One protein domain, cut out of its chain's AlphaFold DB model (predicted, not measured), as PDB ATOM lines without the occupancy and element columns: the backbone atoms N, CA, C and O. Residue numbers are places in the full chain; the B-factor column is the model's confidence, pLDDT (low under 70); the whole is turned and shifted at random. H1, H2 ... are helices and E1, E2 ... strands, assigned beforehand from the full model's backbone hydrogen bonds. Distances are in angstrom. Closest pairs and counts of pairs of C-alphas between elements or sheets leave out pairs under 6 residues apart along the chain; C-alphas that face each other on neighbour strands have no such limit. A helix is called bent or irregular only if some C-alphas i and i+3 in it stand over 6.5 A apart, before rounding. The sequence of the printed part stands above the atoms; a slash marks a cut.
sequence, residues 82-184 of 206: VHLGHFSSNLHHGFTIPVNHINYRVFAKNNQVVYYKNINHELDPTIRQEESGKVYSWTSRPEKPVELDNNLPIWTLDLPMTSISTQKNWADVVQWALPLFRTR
ATOM      1  N   VAL A  82     242.627 295.031 172.027       93.19
ATOM      2  CA  VAL A  82     241.401 294.469 172.609       93.19
ATOM      3  C   VAL A  82     241.508 294.290 174.122       93.19
ATOM      4  O   VAL A  82     240.514 294.450 174.824       93.19
ATOM      5  N   HIS A  83     242.706 294.020 174.650       92.62
ATOM      6  CA  HIS A  83     242.920 293.793 176.078       92.62
ATOM      7  C   HIS A  83     242.914 295.074 176.918       92.62
ATOM      8  O   HIS A  83     242.911 294.983 178.141       92.62
ATOM      9  N   LEU A  84     242.912 296.264 176.304       92.69
ATOM     10  CA  LEU A  84     242.878 297.556 177.008       92.69
ATOM     11  C   LEU A  84     243.959 297.698 178.101       92.69
ATOM     12  O   LEU A  84     243.741 298.311 179.143       92.69
ATOM     13  N   GLY A  85     245.141 297.121 177.863       91.44
ATOM     14  CA  GLY A  85     246.263 297.140 178.807       91.44
ATOM     15  C   GLY A  85     246.204 296.076 179.908       91.44
ATOM     16  O   GLY A  85     247.122 296.018 180.726       91.44
ATOM     17  N   HIS A  86     245.178 295.218 179.931       93.88
ATOM     18  CA  HIS A  86     245.188 294.018 180.758       93.88
ATOM     19  C   HIS A  86     246.168 292.981 180.210       93.88
ATOM     20  O   HIS A  86     246.369 292.855 179.003       93.88
ATOM     21  N   PHE A  87     246.766 292.225 181.120       94.62
ATOM     22  CA  PHE A  87     247.737 291.192 180.809       94.62
ATOM     23  C   PHE A  87     247.465 289.946 181.645       94.62
ATOM     24  O   PHE A  87     247.185 290.043 182.842       94.62
ATOM     25  N   SER A  88     247.594 288.785 181.020       95.88
ATOM     26  CA  SER A  88     247.627 287.489 181.685       95.88
ATOM     27  C   SER A  88     248.573 286.551 180.943       95.88
ATOM     28  O   SER A  88     248.796 286.699 179.743       95.88
ATOM     29  N   SER A  89     249.176 285.615 181.670       96.06
ATOM     30  CA  SER A  89     250.074 284.605 181.103       96.06
ATOM     31  C   SER A  89     250.211 283.425 182.059       96.06
ATOM     32  O   SER A  89     249.916 283.542 183.248       96.06
ATOM     33  N   ASN A  90     250.715 282.301 181.557       96.56
ATOM     34  CA  ASN A  90     251.189 281.195 182.384       96.56
ATOM     35  C   ASN A  90     252.709 281.077 182.230       96.56
ATOM     36  O   ASN A  90     253.231 281.125 181.118       96.56
ATOM     37  N   LEU A  91     253.419 280.977 183.350       97.12
ATOM     38  CA  LEU A  91     254.870 280.841 183.413       97.12
ATOM     39  C   LEU A  91     255.198 279.410 183.838       97.12
ATOM     40  O   LEU A  91     254.971 279.049 184.988       97.12
ATOM     41  N   HIS A  92     255.705 278.579 182.931       96.12
ATOM     42  CA  HIS A  92     256.033 277.185 183.248       96.12
ATOM     43  C   HIS A  92     257.396 277.078 183.937       96.12
ATOM     44  O   HIS A  92     258.398 277.579 183.425       96.12
ATOM     45  N   HIS A  93     257.440 276.395 185.078       96.38
ATOM     46  CA  HIS A  93     258.632 276.207 185.914       96.38
ATOM     47  C   HIS A  93     259.244 274.803 185.795       96.38
ATOM     48  O   HIS A  93     260.219 274.501 186.480       96.38
ATOM     49  N   GLY A  94     258.691 273.961 184.921       95.19
ATOM     50  CA  GLY A  94     259.120 272.593 184.653       95.19
ATOM     51  C   GLY A  94     258.386 272.020 183.444       95.19
ATOM     52  O   GLY A  94     257.284 272.457 183.112       95.19
ATOM     53  N   PHE A  95     259.026 271.067 182.773       94.88
ATOM     54  CA  PHE A  95     258.577 270.500 181.503       94.88
ATOM     55  C   PHE A  95     258.784 268.984 181.490       94.88
ATOM     56  O   PHE A  95     259.522 268.445 182.311       94.88
ATOM     57  N   THR A  96     258.183 268.303 180.516       93.75
ATOM     58  CA  THR A  96     258.391 266.867 180.246       93.75
ATOM     59  C   THR A  96     259.739 266.555 179.589       93.75
ATOM     60  O   THR A  96     260.085 265.396 179.374       93.75
ATOM     61  N   ILE A  97     260.521 267.589 179.281       92.31
ATOM     62  CA  ILE A  97     261.900 267.494 178.808       92.31
ATOM     63  C   ILE A  97     262.848 268.122 179.839       92.31
ATOM     64  O   ILE A  97     262.427 269.008 180.588       92.31
ATOM     65  N   PRO A  98     264.128 267.712 179.883       91.88
ATOM     66  CA  PRO A  98     265.090 268.305 180.803       91.88
ATOM     67  C   PRO A  98     265.300 269.792 180.504       91.88
ATOM     68  O   PRO A  98     265.651 270.161 179.382       91.88
ATOM     69  N   VAL A  99     265.148 270.642 181.520       94.25
ATOM     70  CA  VAL A  99     265.451 272.074 181.425       94.25
ATOM     71  C   VAL A  99     266.301 272.478 182.620       94.25
ATOM     72  O   VAL A  99     265.849 272.484 183.755       94.25
ATOM     73  N   ASN A 100     267.553 272.849 182.370       94.44
ATOM     74  CA  ASN A 100     268.486 273.158 183.454       94.44
ATOM     75  C   ASN A 100     268.087 274.433 184.217       94.44
ATOM     76  O   ASN A 100     268.180 274.499 185.442       94.44
ATOM     77  N   HIS A 101     267.640 275.460 183.492       95.94
ATOM     78  CA  HIS A 101     267.430 276.777 184.070       95.94
ATOM     79  C   HIS A 101     266.352 277.571 183.338       95.94
ATOM     80  O   HIS A 101     266.362 277.653 182.111       95.94
ATOM     81  N   ILE A 102     265.455 278.191 184.104       96.38
ATOM     82  CA  ILE A 102     264.378 279.047 183.604       96.38
ATOM     83  C   ILE A 102     264.383 280.339 184.415       96.38
ATOM     84  O   ILE A 102     264.434 280.294 185.646       96.38
ATOM     85  N   ASN A 103     264.297 281.481 183.733       97.56
ATOM     86  CA  ASN A 103     264.115 282.780 184.370       97.56
ATOM     87  C   ASN A 103     262.933 283.514 183.749       97.56
ATOM     88  O   ASN A 103     262.858 283.643 182.529       97.56
ATOM     89  N   TYR A 104     262.077 284.069 184.602       98.00
ATOM     90  CA  TYR A 104     261.014 284.981 184.198       98.00
ATOM     91  C   TYR A 104     261.157 286.310 184.917       98.00
ATOM     92  O   TYR A 104     261.490 286.357 186.103       98.00
ATOM     93  N   ARG A 105     260.857 287.395 184.200       97.44
ATOM     94  CA  ARG A 105     260.708 288.732 184.771       97.44
ATOM     95  C   ARG A 105     259.429 289.358 184.243       97.44
ATOM     96  O   ARG A 105     259.224 289.412 183.036       97.44
ATOM     97  N   VAL A 106     258.599 289.848 185.154       96.94
ATOM     98  CA  VAL A 106     257.371 290.582 184.841       96.94
ATOM     99  C   VAL A 106     257.523 291.999 185.368       96.94
ATOM    100  O   VAL A 106     257.777 292.203 186.556       96.94
ATOM    101  N   PHE A 107     257.380 292.970 184.473       96.12
ATOM    102  CA  PHE A 107     257.501 294.392 184.772       96.12
ATOM    103  C   PHE A 107     256.099 294.991 184.857       96.12
ATOM    104  O   PHE A 107     255.382 295.049 183.861       96.12
ATOM    105  N   ALA A 108     255.705 295.429 186.047       95.81
ATOM    106  CA  ALA A 108     254.416 296.057 186.299       95.81
ATOM    107  C   ALA A 108     254.619 297.539 186.600       95.81
ATOM    108  O   ALA A 108     255.481 297.881 187.404       95.81
ATOM    109  N   LYS A 109     253.827 298.422 185.989       94.75
ATOM    110  CA  LYS A 109     253.853 299.861 186.301       94.75
ATOM    111  C   LYS A 109     253.348 300.124 187.725       94.75
ATOM    112  O   LYS A 109     252.624 299.309 188.286       94.75
ATOM    113  N   ASN A 110     253.668 301.289 188.294       90.06
ATOM    114  CA  ASN A 110     253.250 301.661 189.660       90.06
ATOM    115  C   ASN A 110     251.730 301.561 189.911       90.06
ATOM    116  O   ASN A 110     251.309 301.275 191.027       90.06
ATOM    117  N   ASN A 111     250.906 301.772 188.885       89.06
ATOM    118  CA  ASN A 111     249.446 301.693 188.954       89.06
ATOM    119  C   ASN A 111     248.873 300.321 188.549       89.06
ATOM    120  O   ASN A 111     247.660 300.193 188.394       89.06
ATOM    121  N   GLN A 112     249.721 299.314 188.345       91.88
ATOM    122  CA  GLN A 112     249.326 298.002 187.855       91.88
ATOM    123  C   GLN A 112     249.598 296.948 188.922       91.88
ATOM    124  O   GLN A 112     250.740 296.673 189.286       91.88
ATOM    125  N   VAL A 113     248.526 296.340 189.423       93.88
ATOM    126  CA  VAL A 113     248.623 295.208 190.346       93.88
ATOM    127  C   VAL A 113     248.759 293.927 189.529       93.88
ATOM    128  O   VAL A 113     248.009 293.718 188.578       93.88
ATOM    129  N   VAL A 114     249.711 293.072 189.904       96.56
ATOM    130  CA  VAL A 114     249.853 291.719 189.355       96.56
ATOM    131  C   VAL A 114     249.418 290.721 190.416       96.56
ATOM    132  O   VAL A 114     250.003 290.655 191.499       96.56
ATOM    133  N   TYR A 115     248.386 289.956 190.090       97.38
ATOM    134  CA  TYR A 115     247.938 288.788 190.832       97.38
ATOM    135  C   TYR A 115     248.619 287.556 190.250       97.38
ATOM    136  O   TYR A 115     248.772 287.451 189.031       97.38
ATOM    137  N   TYR A 116     249.019 286.620 191.104       97.12
ATOM    138  CA  TYR A 116     249.594 285.359 190.663       97.12
ATOM    139  C   TYR A 116     249.096 284.193 191.512       97.12
ATOM    140  O   TYR A 116     248.707 284.370 192.668       97.12
ATOM    141  N   LYS A 117     249.092 283.001 190.918       96.62
ATOM    142  CA  LYS A 117     248.779 281.744 191.592       96.62
ATOM    143  C   LYS A 117     249.706 280.650 191.088       96.62
ATOM    144  O   LYS A 117     249.762 280.390 189.888       96.62
ATOM    145  N   ASN A 118     250.376 279.995 192.025       97.25
ATOM    146  CA  ASN A 118     251.236 278.855 191.745       97.25
ATOM    147  C   ASN A 118     250.398 277.576 191.653       97.25
ATOM    148  O   ASN A 118     249.443 277.385 192.414       97.25
ATOM    149  N   ILE A 119     250.747 276.715 190.704       96.19
ATOM    150  CA  ILE A 119     250.108 275.425 190.447       96.19
ATOM    151  C   ILE A 119     251.225 274.386 190.388       96.19
ATOM    152  O   ILE A 119     252.186 274.554 189.645       96.19
ATOM    153  N   ASN A 120     251.112 273.332 191.199       94.69
ATOM    154  CA  ASN A 120     252.084 272.236 191.327       94.69
ATOM    155  C   ASN A 120     253.521 272.671 191.689       94.69
ATOM    156  O   ASN A 120     254.478 271.952 191.412       94.69
ATOM    157  N   HIS A 121     253.687 273.837 192.324       93.94
ATOM    158  CA  HIS A 121     254.930 274.275 192.967       93.94
ATOM    159  C   HIS A 121     254.657 275.360 194.021       93.94
ATOM    160  O   HIS A 121     253.581 275.954 194.052       93.94
ATOM    161  N   GLU A 122     255.670 275.675 194.832       94.25
ATOM    162  CA  GLU A 122     255.591 276.673 195.916       94.25
ATOM    163  C   GLU A 122     256.545 277.868 195.718       94.25
ATOM    164  O   GLU A 122     256.701 278.706 196.596       94.25
ATOM    165  N   LEU A 123     257.194 277.972 194.553       93.00
ATOM    166  CA  LEU A 123     258.089 279.087 194.219       93.00
ATOM    167  C   LEU A 123     257.362 280.446 194.172       93.00
ATOM    168  O   LEU A 123     256.638 280.731 193.218       93.00
ATOM    169  N   ASP A 124     257.630 281.313 195.145       95.31
ATOM    170  CA  ASP A 124     257.223 282.719 195.108       95.31
ATOM    171  C   ASP A 124     258.212 283.600 194.316       95.31
ATOM    172  O   ASP A 124     259.422 283.340 194.310       95.31
ATOM    173  N   PRO A 125     257.734 284.676 193.659       97.12
ATOM    174  CA  PRO A 125     258.609 285.649 193.025       97.12
ATOM    175  C   PRO A 125     259.418 286.444 194.047       97.12
ATOM    176  O   PRO A 125     258.906 286.901 195.067       97.12
ATOM    177  N   THR A 126     260.651 286.781 193.679       97.88
ATOM    178  CA  THR A 126     261.327 287.934 194.282       97.88
ATOM    179  C   THR A 126     260.738 289.214 193.697       97.88
ATOM    180  O   THR A 126     260.725 289.390 192.476       97.88
ATOM    181  N   ILE A 127     260.267 290.119 194.557       97.25
ATOM    182  CA  ILE A 127     259.658 291.392 194.153       97.25
ATOM    183  C   ILE A 127     260.628 292.531 194.451       97.25
ATOM    184  O   ILE A 127     261.013 292.751 195.599       97.25
ATOM    185  N   ARG A 128     260.993 293.286 193.415       97.62
ATOM    186  CA  ARG A 128     261.844 294.477 193.520       97.62
ATOM    187  C   ARG A 128     261.046 295.725 193.155       97.62
ATOM    188  O   ARG A 128     260.372 295.738 192.125       97.62
ATOM    189  N   GLN A 129     261.116 296.755 193.993       96.50
ATOM    190  CA  GLN A 129     260.546 298.068 193.695       96.50
ATOM    191  C   GLN A 129     261.557 298.893 192.892       96.50
ATOM    192  O   GLN A 129     262.709 299.008 193.290       96.50
ATOM    193  N   GLU A 130     261.094 299.487 191.797       95.19
ATOM    194  CA  GLU A 130     261.823 300.410 190.926       95.19
ATOM    195  C   GLU A 130     261.091 301.758 190.861       95.19
ATOM    196  O   GLU A 130     259.923 301.862 191.247       95.19
ATOM    197  N   GLU A 131     261.733 302.783 190.298       94.25
ATOM    198  CA  GLU A 131     261.088 304.080 190.031       94.25
ATOM    199  C   GLU A 131     259.864 303.932 189.111       94.25
ATOM    200  O   GLU A 131     258.814 304.537 189.338       94.25
ATOM    201  N   SER A 132     259.965 303.071 188.092       93.25
ATOM    202  CA  SER A 132     258.917 302.867 187.087       93.25
ATOM    203  C   SER A 132     257.797 301.912 187.519       93.25
ATOM    204  O   SER A 132     256.809 301.775 186.791       93.25
ATOM    205  N   GLY A 133     257.936 301.208 188.647       96.00
ATOM    206  CA  GLY A 133     257.031 300.113 188.988       96.00
ATOM    207  C   GLY A 133     257.642 299.005 189.837       96.00
ATOM    208  O   GLY A 133     258.586 299.213 190.589       96.00
ATOM    209  N   LYS A 134     257.104 297.795 189.698       97.12
ATOM    210  CA  LYS A 134     257.593 296.583 190.363       97.12
ATOM    211  C   LYS A 134     258.101 295.579 189.343       97.12
ATOM    212  O   LYS A 134     257.519 295.421 188.269       97.12
ATOM    213  N   VAL A 135     259.155 294.860 189.707       97.81
ATOM    214  CA  VAL A 135     259.671 293.727 188.940       97.81
ATOM    215  C   VAL A 135     259.513 292.457 189.755       97.81
ATOM    216  O   VAL A 135     260.104 292.323 190.825       97.81
ATOM    217  N   TYR A 136     258.738 291.521 189.224       97.69
ATOM    218  CA  TYR A 136     258.551 290.187 189.779       97.69
ATOM    219  C   TYR A 136     259.492 289.240 189.046       97.69
ATOM    220  O   TYR A 136     259.493 289.218 187.814       97.69
ATOM    221  N   SER A 137     260.320 288.502 189.780       98.12
ATOM    222  CA  SER A 137     261.324 287.607 189.197       98.12
ATOM    223  C   SER A 137     261.179 286.196 189.744       98.12
ATOM    224  O   SER A 137     261.153 286.007 190.958       98.12
ATOM    225  N   TRP A 138     261.147 285.216 188.845       97.75
ATOM    226  CA  TRP A 138     261.184 283.795 189.177       97.75
ATOM    227  C   TRP A 138     262.422 283.166 188.562       97.75
ATOM    228  O   TRP A 138     262.745 283.428 187.401       97.75
ATOM    229  N   THR A 139     263.057 282.280 189.319       96.88
ATOM    230  CA  THR A 139     264.167 281.460 188.851       96.88
ATOM    231  C   THR A 139     263.891 280.013 189.226       96.88
ATOM    232  O   THR A 139     263.646 279.706 190.390       96.88
ATOM    233  N   SER A 140     263.943 279.118 188.244       95.00
ATOM    234  CA  SER A 140     263.694 277.689 188.432       95.00
ATOM    235  C   SER A 140     264.839 276.864 187.858       95.00
ATOM    236  O   SER A 140     265.485 277.255 186.882       95.00
ATOM    237  N   ARG A 141     265.095 275.714 188.482       94.81
ATOM    238  CA  ARG A 141     266.053 274.703 188.021       94.81
ATOM    239  C   ARG A 141     265.372 273.335 188.057       94.81
ATOM    240  O   ARG A 141     265.636 272.561 188.974       94.81
ATOM    241  N   PRO A 142     264.410 273.069 187.155       87.75
ATOM    242  CA  PRO A 142     263.743 271.775 187.101       87.75
ATOM    243  C   PRO A 142     264.720 270.727 186.544       87.75
ATOM    244  O   PRO A 142     264.700 270.379 185.369       87.75
ATOM    245  N   GLU A 143     265.627 270.246 187.398       78.25
ATOM    246  CA  GLU A 143     266.675 269.282 187.032       78.25
ATOM    247  C   GLU A 143     266.099 267.958 186.513       78.25
ATOM    248  O   GLU A 143     266.735 267.272 185.713       78.25
ATOM    249  N   LYS A 144     264.886 267.606 186.955       89.19
ATOM    250  CA  LYS A 144     264.175 266.394 186.553       89.19
ATOM    251  C   LYS A 144     262.966 266.747 185.682       89.19
ATOM    252  O   LYS A 144     262.187 267.614 186.087       89.19
ATOM    253  N   PRO A 145     262.788 266.077 184.530       93.56
ATOM    254  CA  PRO A 145     261.561 266.180 183.754       93.56
ATOM    255  C   PRO A 145     260.335 265.795 184.583       93.56
ATOM    256  O   PRO A 145     260.405 264.915 185.439       93.56
ATOM    257  N   VAL A 146     259.212 266.444 184.301       92.31
ATOM    258  CA  VAL A 146     257.910 266.073 184.852       92.31
ATOM    259  C   VAL A 146     257.415 264.831 184.120       92.31
ATOM    260  O   VAL A 146     257.302 264.837 182.893       92.31
ATOM    261  N   GLU A 147     257.115 263.774 184.865       91.81
ATOM    262  CA  GLU A 147     256.483 262.576 184.321       91.81
ATOM    263  C   GLU A 147     254.969 262.788 184.267       91.81
ATOM    264  O   GLU A 147     254.341 263.117 185.273       91.81
ATOM    265  N   LEU A 148     254.394 262.621 183.077       90.25
ATOM    266  CA  LEU A 148     252.960 262.730 182.829       90.25
ATOM    267  C   LEU A 148     252.435 261.384 182.320       90.25
ATOM    268  O   LEU A 148     253.109 260.715 181.535       90.25
ATOM    269  N   ASP A 149     251.234 260.994 182.749       87.75
ATOM    270  CA  ASP A 149     250.541 259.829 182.191       87.75
ATOM    271  C   ASP A 149     249.981 260.179 180.801       87.75
ATOM    272  O   ASP A 149     249.404 261.247 180.589       87.75
ATOM    273  N   ASN A 150     250.136 259.261 179.847       86.00
ATOM    274  CA  ASN A 150     249.660 259.430 178.474       86.00
ATOM    275  C   ASN A 150     248.127 259.539 178.369       86.00
ATOM    276  O   ASN A 150     247.621 259.984 177.340       86.00
ATOM    277  N   ASN A 151     247.387 259.125 179.400       91.12
ATOM    278  CA  ASN A 151     245.925 259.169 179.449       91.12
ATOM    279  C   ASN A 151     245.378 260.374 180.230       91.12
ATOM    280  O   ASN A 151     244.186 260.399 180.553       91.12
ATOM    281  N   LEU A 152     246.218 261.361 180.558       89.19
ATOM    282  CA  LEU A 152     245.750 262.575 181.220       89.19
ATOM    283  C   LEU A 152     244.776 263.344 180.313       89.19
ATOM    284  O   LEU A 152     245.060 263.565 179.130       89.19
ATOM    285  N   PRO A 153     243.614 263.768 180.839       89.38
ATOM    286  CA  PRO A 153     242.721 264.636 180.093       89.38
ATOM    287  C   PRO A 153     243.399 265.970 179.763       89.38
ATOM    288  O   PRO A 153     243.997 266.591 180.624       89.38
ATOM    289  N   ILE A 154     243.219 266.494 178.549       80.25
ATOM    290  CA  ILE A 154     243.912 267.718 178.091       80.25
ATOM    291  C   ILE A 154     243.626 268.995 178.911       80.25
ATOM    292  O   ILE A 154     244.301 270.006 178.751       80.25
ATOM    293  N   TRP A 155     242.594 268.984 179.755       85.62
ATOM    294  CA  TRP A 155     242.180 270.134 180.562       85.62
ATOM    295  C   TRP A 155     242.859 270.198 181.937       85.62
ATOM    296  O   TRP A 155     242.636 271.162 182.674       85.62
ATOM    297  N   THR A 156     243.652 269.191 182.309       87.81
ATOM    298  CA  THR A 156     244.401 269.194 183.569       87.81
ATOM    299  C   THR A 156     245.612 270.127 183.489       87.81
ATOM    300  O   THR A 156     246.186 270.376 182.430       87.81
ATOM    301  N   LEU A 157     245.976 270.709 184.634       88.19
ATOM    302  CA  LEU A 157     247.108 271.628 184.766       88.19
ATOM    303  C   LEU A 157     248.230 270.907 185.512       88.19
ATOM    304  O   LEU A 157     248.441 271.158 186.696       88.19
ATOM    305  N   ASP A 158     248.892 269.962 184.844       91.81
ATOM    306  CA  ASP A 158     249.822 269.032 185.508       91.81
ATOM    307  C   ASP A 158     251.258 269.554 185.592       91.81
ATOM    308  O   ASP A 158     251.990 269.240 186.531       91.81
ATOM    309  N   LEU A 159     251.671 270.408 184.654       94.00
ATOM    310  CA  LEU A 159     252.995 271.025 184.705       94.00
ATOM    311  C   LEU A 159     253.064 272.102 185.801       94.00
ATOM    312  O   LEU A 159     252.116 272.876 185.955       94.00
ATOM    313  N   PRO A 160     254.194 272.219 186.524       95.44
ATOM    314  CA  PRO A 160     254.391 273.289 187.487       95.44
ATOM    315  C   PRO A 160     254.389 274.635 186.763       95.44
ATOM    316  O   PRO A 160     255.218 274.879 185.880       95.44
ATOM    317  N   MET A 161     253.458 275.514 187.126       96.56
ATOM    318  CA  MET A 161     253.329 276.829 186.510       96.56
ATOM    319  C   MET A 161     252.801 277.898 187.465       96.56
ATOM    320  O   MET A 161     251.963 277.628 188.324       96.56
ATOM    321  N   THR A 162     253.221 279.139 187.236       98.06
ATOM    322  CA  THR A 162     252.613 280.324 187.844       98.06
ATOM    323  C   THR A 162     251.663 280.960 186.840       98.06
ATOM    324  O   THR A 162     252.098 281.443 185.793       98.06
ATOM    325  N   SER A 163     250.370 281.005 187.150       97.19
ATOM    326  CA  SER A 163     249.414 281.817 186.394       97.19
ATOM    327  C   SER A 163     249.456 283.250 186.905       97.19
ATOM    328  O   SER A 163     249.406 283.469 188.115       97.19
ATOM    329  N   ILE A 164     249.555 284.226 186.004       97.56
ATOM    330  CA  ILE A 164     249.620 285.653 186.333       97.56
ATOM    331  C   ILE A 164     248.523 286.431 185.615       97.56
ATOM    332  O   ILE A 164     248.160 286.114 184.482       97.56
ATOM    333  N   SER A 165     248.006 287.470 186.268       97.56
ATOM    334  CA  SER A 165     246.967 288.340 185.717       97.56
ATOM    335  C   SER A 165     246.999 289.737 186.331       97.56
ATOM    336  O   SER A 165     247.294 289.912 187.511       97.56
ATOM    337  N   THR A 166     246.634 290.749 185.549       96.56
ATOM    338  CA  THR A 166     246.331 292.101 186.049       96.56
ATOM    339  C   THR A 166     244.881 292.266 186.499       96.56
ATOM    340  O   THR A 166     244.500 293.323 186.991       96.56
ATOM    341  N   GLN A 167     244.051 291.250 186.276       96.44
ATOM    342  CA  GLN A 167     242.646 291.208 186.671       96.44
ATOM    343  C   GLN A 167     242.514 290.310 187.900       96.44
ATOM    344  O   GLN A 167     243.067 289.209 187.936       96.44
ATOM    345  N   LYS A 168     241.798 290.779 188.925       95.75
ATOM    346  CA  LYS A 168     241.753 290.120 190.234       95.75
ATOM    347  C   LYS A 168     240.904 288.855 190.211       95.75
ATOM    348  O   LYS A 168     241.159 287.920 190.964       95.75
ATOM    349  N   ASN A 169     239.829 288.870 189.433       95.81
ATOM    350  CA  ASN A 169     238.808 287.832 189.438       95.81
ATOM    351  C   ASN A 169     237.998 287.849 188.129       95.81
ATOM    352  O   ASN A 169     238.151 288.736 187.293       95.81
ATOM    353  N   TRP A 170     237.098 286.877 187.975       96.25
ATOM    354  CA  TRP A 170     236.250 286.748 186.790       96.25
ATOM    355  C   TRP A 170     235.285 287.916 186.562       96.25
ATOM    356  O   TRP A 170     234.949 288.181 185.413       96.25
ATOM    357  N   ALA A 171     234.851 288.637 187.602       97.44
ATOM    358  CA  ALA A 171     233.996 289.807 187.414       97.44
ATOM    359  C   ALA A 171     234.741 290.926 186.665       97.44
ATOM    360  O   ALA A 171     234.163 291.524 185.760       97.44
ATOM    361  N   ASP A 172     236.031 291.135 186.954       95.94
ATOM    362  CA  ASP A 172     236.874 292.094 186.222       95.94
ATOM    363  C   ASP A 172     237.024 291.687 184.742       95.94
ATOM    364  O   ASP A 172     236.931 292.527 183.845       95.94
ATOM    365  N   VAL A 173     237.203 290.383 184.477       95.94
ATOM    366  CA  VAL A 173     237.264 289.828 183.109       95.94
ATOM    367  C   VAL A 173     235.951 290.084 182.370       95.94
ATOM    368  O   VAL A 173     235.953 290.558 181.238       95.94
ATOM    369  N   VAL A 174     234.817 289.804 183.015       95.81
ATOM    370  CA  VAL A 174     233.479 290.013 182.447       95.81
ATOM    371  C   VAL A 174     233.237 291.493 182.156       95.81
ATOM    372  O   VAL A 174     232.737 291.832 181.084       95.81
ATOM    373  N   GLN A 175     233.625 292.385 183.068       95.06
ATOM    374  CA  GLN A 175     233.481 293.827 182.883       95.06
ATOM    375  C   GLN A 175     234.274 294.335 181.671       95.06
ATOM    376  O   GLN A 175     233.766 295.175 180.923       95.06
ATOM    377  N   TRP A 176     235.481 293.809 181.454       94.31
ATOM    378  CA  TRP A 176     236.285 294.093 180.266       94.31
ATOM    379  C   TRP A 176     235.673 293.505 178.983       94.31
ATOM    380  O   TRP A 176     235.614 294.187 177.961       94.31
ATOM    381  N   ALA A 177     235.198 292.257 179.030       93.62
ATOM    382  CA  ALA A 177     234.777 291.516 177.843       93.62
ATOM    383  C   ALA A 177     233.388 291.918 177.330       93.62
ATOM    384  O   ALA A 177     233.185 292.008 176.121       93.62
ATOM    385  N   LEU A 178     232.416 292.170 178.216       93.19
ATOM    386  CA  LEU A 178     231.020 292.430 177.833       93.19
ATOM    387  C   LEU A 178     230.852 293.540 176.775       93.19
ATOM    388  O   LEU A 178     230.069 293.341 175.842       93.19
ATOM    389  N   PRO A 179     231.548 294.693 176.858       91.75
ATOM    390  CA  PRO A 179     231.485 295.725 175.824       91.75
ATOM    391  C   PRO A 179     231.889 295.251 174.422       91.75
ATOM    392  O   PRO A 179     231.336 295.764 173.452       91.75
ATOM    393  N   LEU A 180     232.794 294.270 174.304       89.81
ATOM    394  CA  LEU A 180     233.279 293.746 173.018       89.81
ATOM    395  C   LEU A 180     232.180 293.026 172.222       89.81
ATOM    396  O   LEU A 180     232.250 292.954 170.999       89.81
ATOM    397  N   PHE A 181     231.150 292.528 172.910       87.06
ATOM    398  CA  PHE A 181     230.033 291.785 172.318       87.06
ATOM    399  C   PHE A 181     228.754 292.615 172.183       87.06
ATOM    400  O   PHE A 181     227.718 292.095 171.765       87.06
ATOM    401  N   ARG A 182     228.787 293.907 172.534       84.31
ATOM    402  CA  ARG A 182     227.639 294.791 172.311       84.31
ATOM    403  C   ARG A 182     227.500 295.039 170.814       84.31
ATOM    404  O   ARG A 182     228.316 295.735 170.211       84.31
ATOM    405  N   THR A 183     226.458 294.477 170.208       68.00
ATOM    406  CA  THR A 183     226.131 294.764 168.813       68.00
ATOM    407  C   THR A 183     225.748 296.236 168.688       68.00
ATOM    408  O   THR A 183     224.961 296.765 169.471       68.00
ATOM    409  N   ARG A 184     226.316 296.925 167.692       60.22
ATOM    410  CA  ARG A 184     225.894 298.296 167.358       60.22
ATOM    411  C   ARG A 184     224.489 298.333 166.757       60.22
ATOM    412  O   ARG A 184     223.862 299.384 166.752       60.22
TER     413      ARG A 184
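Overview. This is residues 82 to 184 of the 206 residues of the protein "Transglutaminase-like enzyme" of Cyclobacterium qasimii M12-11B (UniProt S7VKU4). Picture a small, loose sandwich of two three-stranded antiparallel sheets, E1-E6-E3 and E2-E5-E4, only partly face to face; H1 extends away beyond one end, and residues 150 to 156 of a long loop stick out. The 103 printed residues hold six named strands and then one named helix, in the order E1 E2 E3 E4 E5 E6 H1. The class is mixed, helices and strands, with under half of the residues in named elements. The whole is loose, with a radius of gyration of the C-alphas of 16.6 A, and flat, spanning 50 by 41 by 18 A.

Along the chain. Find C-alpha 88 at (247.627, 287.489, 181.685), where E1, residues 88 to 92, begins. Next come E2, residues 102 to 109, 23.5 A long; E3, residues 115 to 119; E4, residues 126 to 130; E5, residues 133 to 140, 23.4 A; and E6, residues 161 to 165. H1, residues 170 to 181, runs 16.5 A to C-alpha 181 at (230.033, 291.785, 172.318); it is irregular, but only just: C-alphas 176 and 179 are 6.7 A apart.

Arrangement. Look at inner strand E6: N 91 of E1 is 2.8 A from O 162, and N 117 of E3 is 2.9 A from O 163, both within hydrogen-bond range. In the other sheet, twisted, N 104 of E2 and O 138 of E5 are 2.9 A apart; in the hairpin of E4 and E5, N 128 and O 135 are 2.9 A apart. Between the sheets, the closest C-alphas of E1 and E2, those of Leu 91 and Tyr 104, are 7.5 A apart. H1 is not on either sheet; 5 of its 8 O i to N i+4 pairs are within hydrogen-bond range.

Size, cuts and confidence. The farthest C-alphas, those of Glu 143 and Arg 184, are 53.8 A apart. The printed part has no cut, and the link from E5 to E6, 20 residues, is long. Confidence is low at residues 183 to 184, under 70.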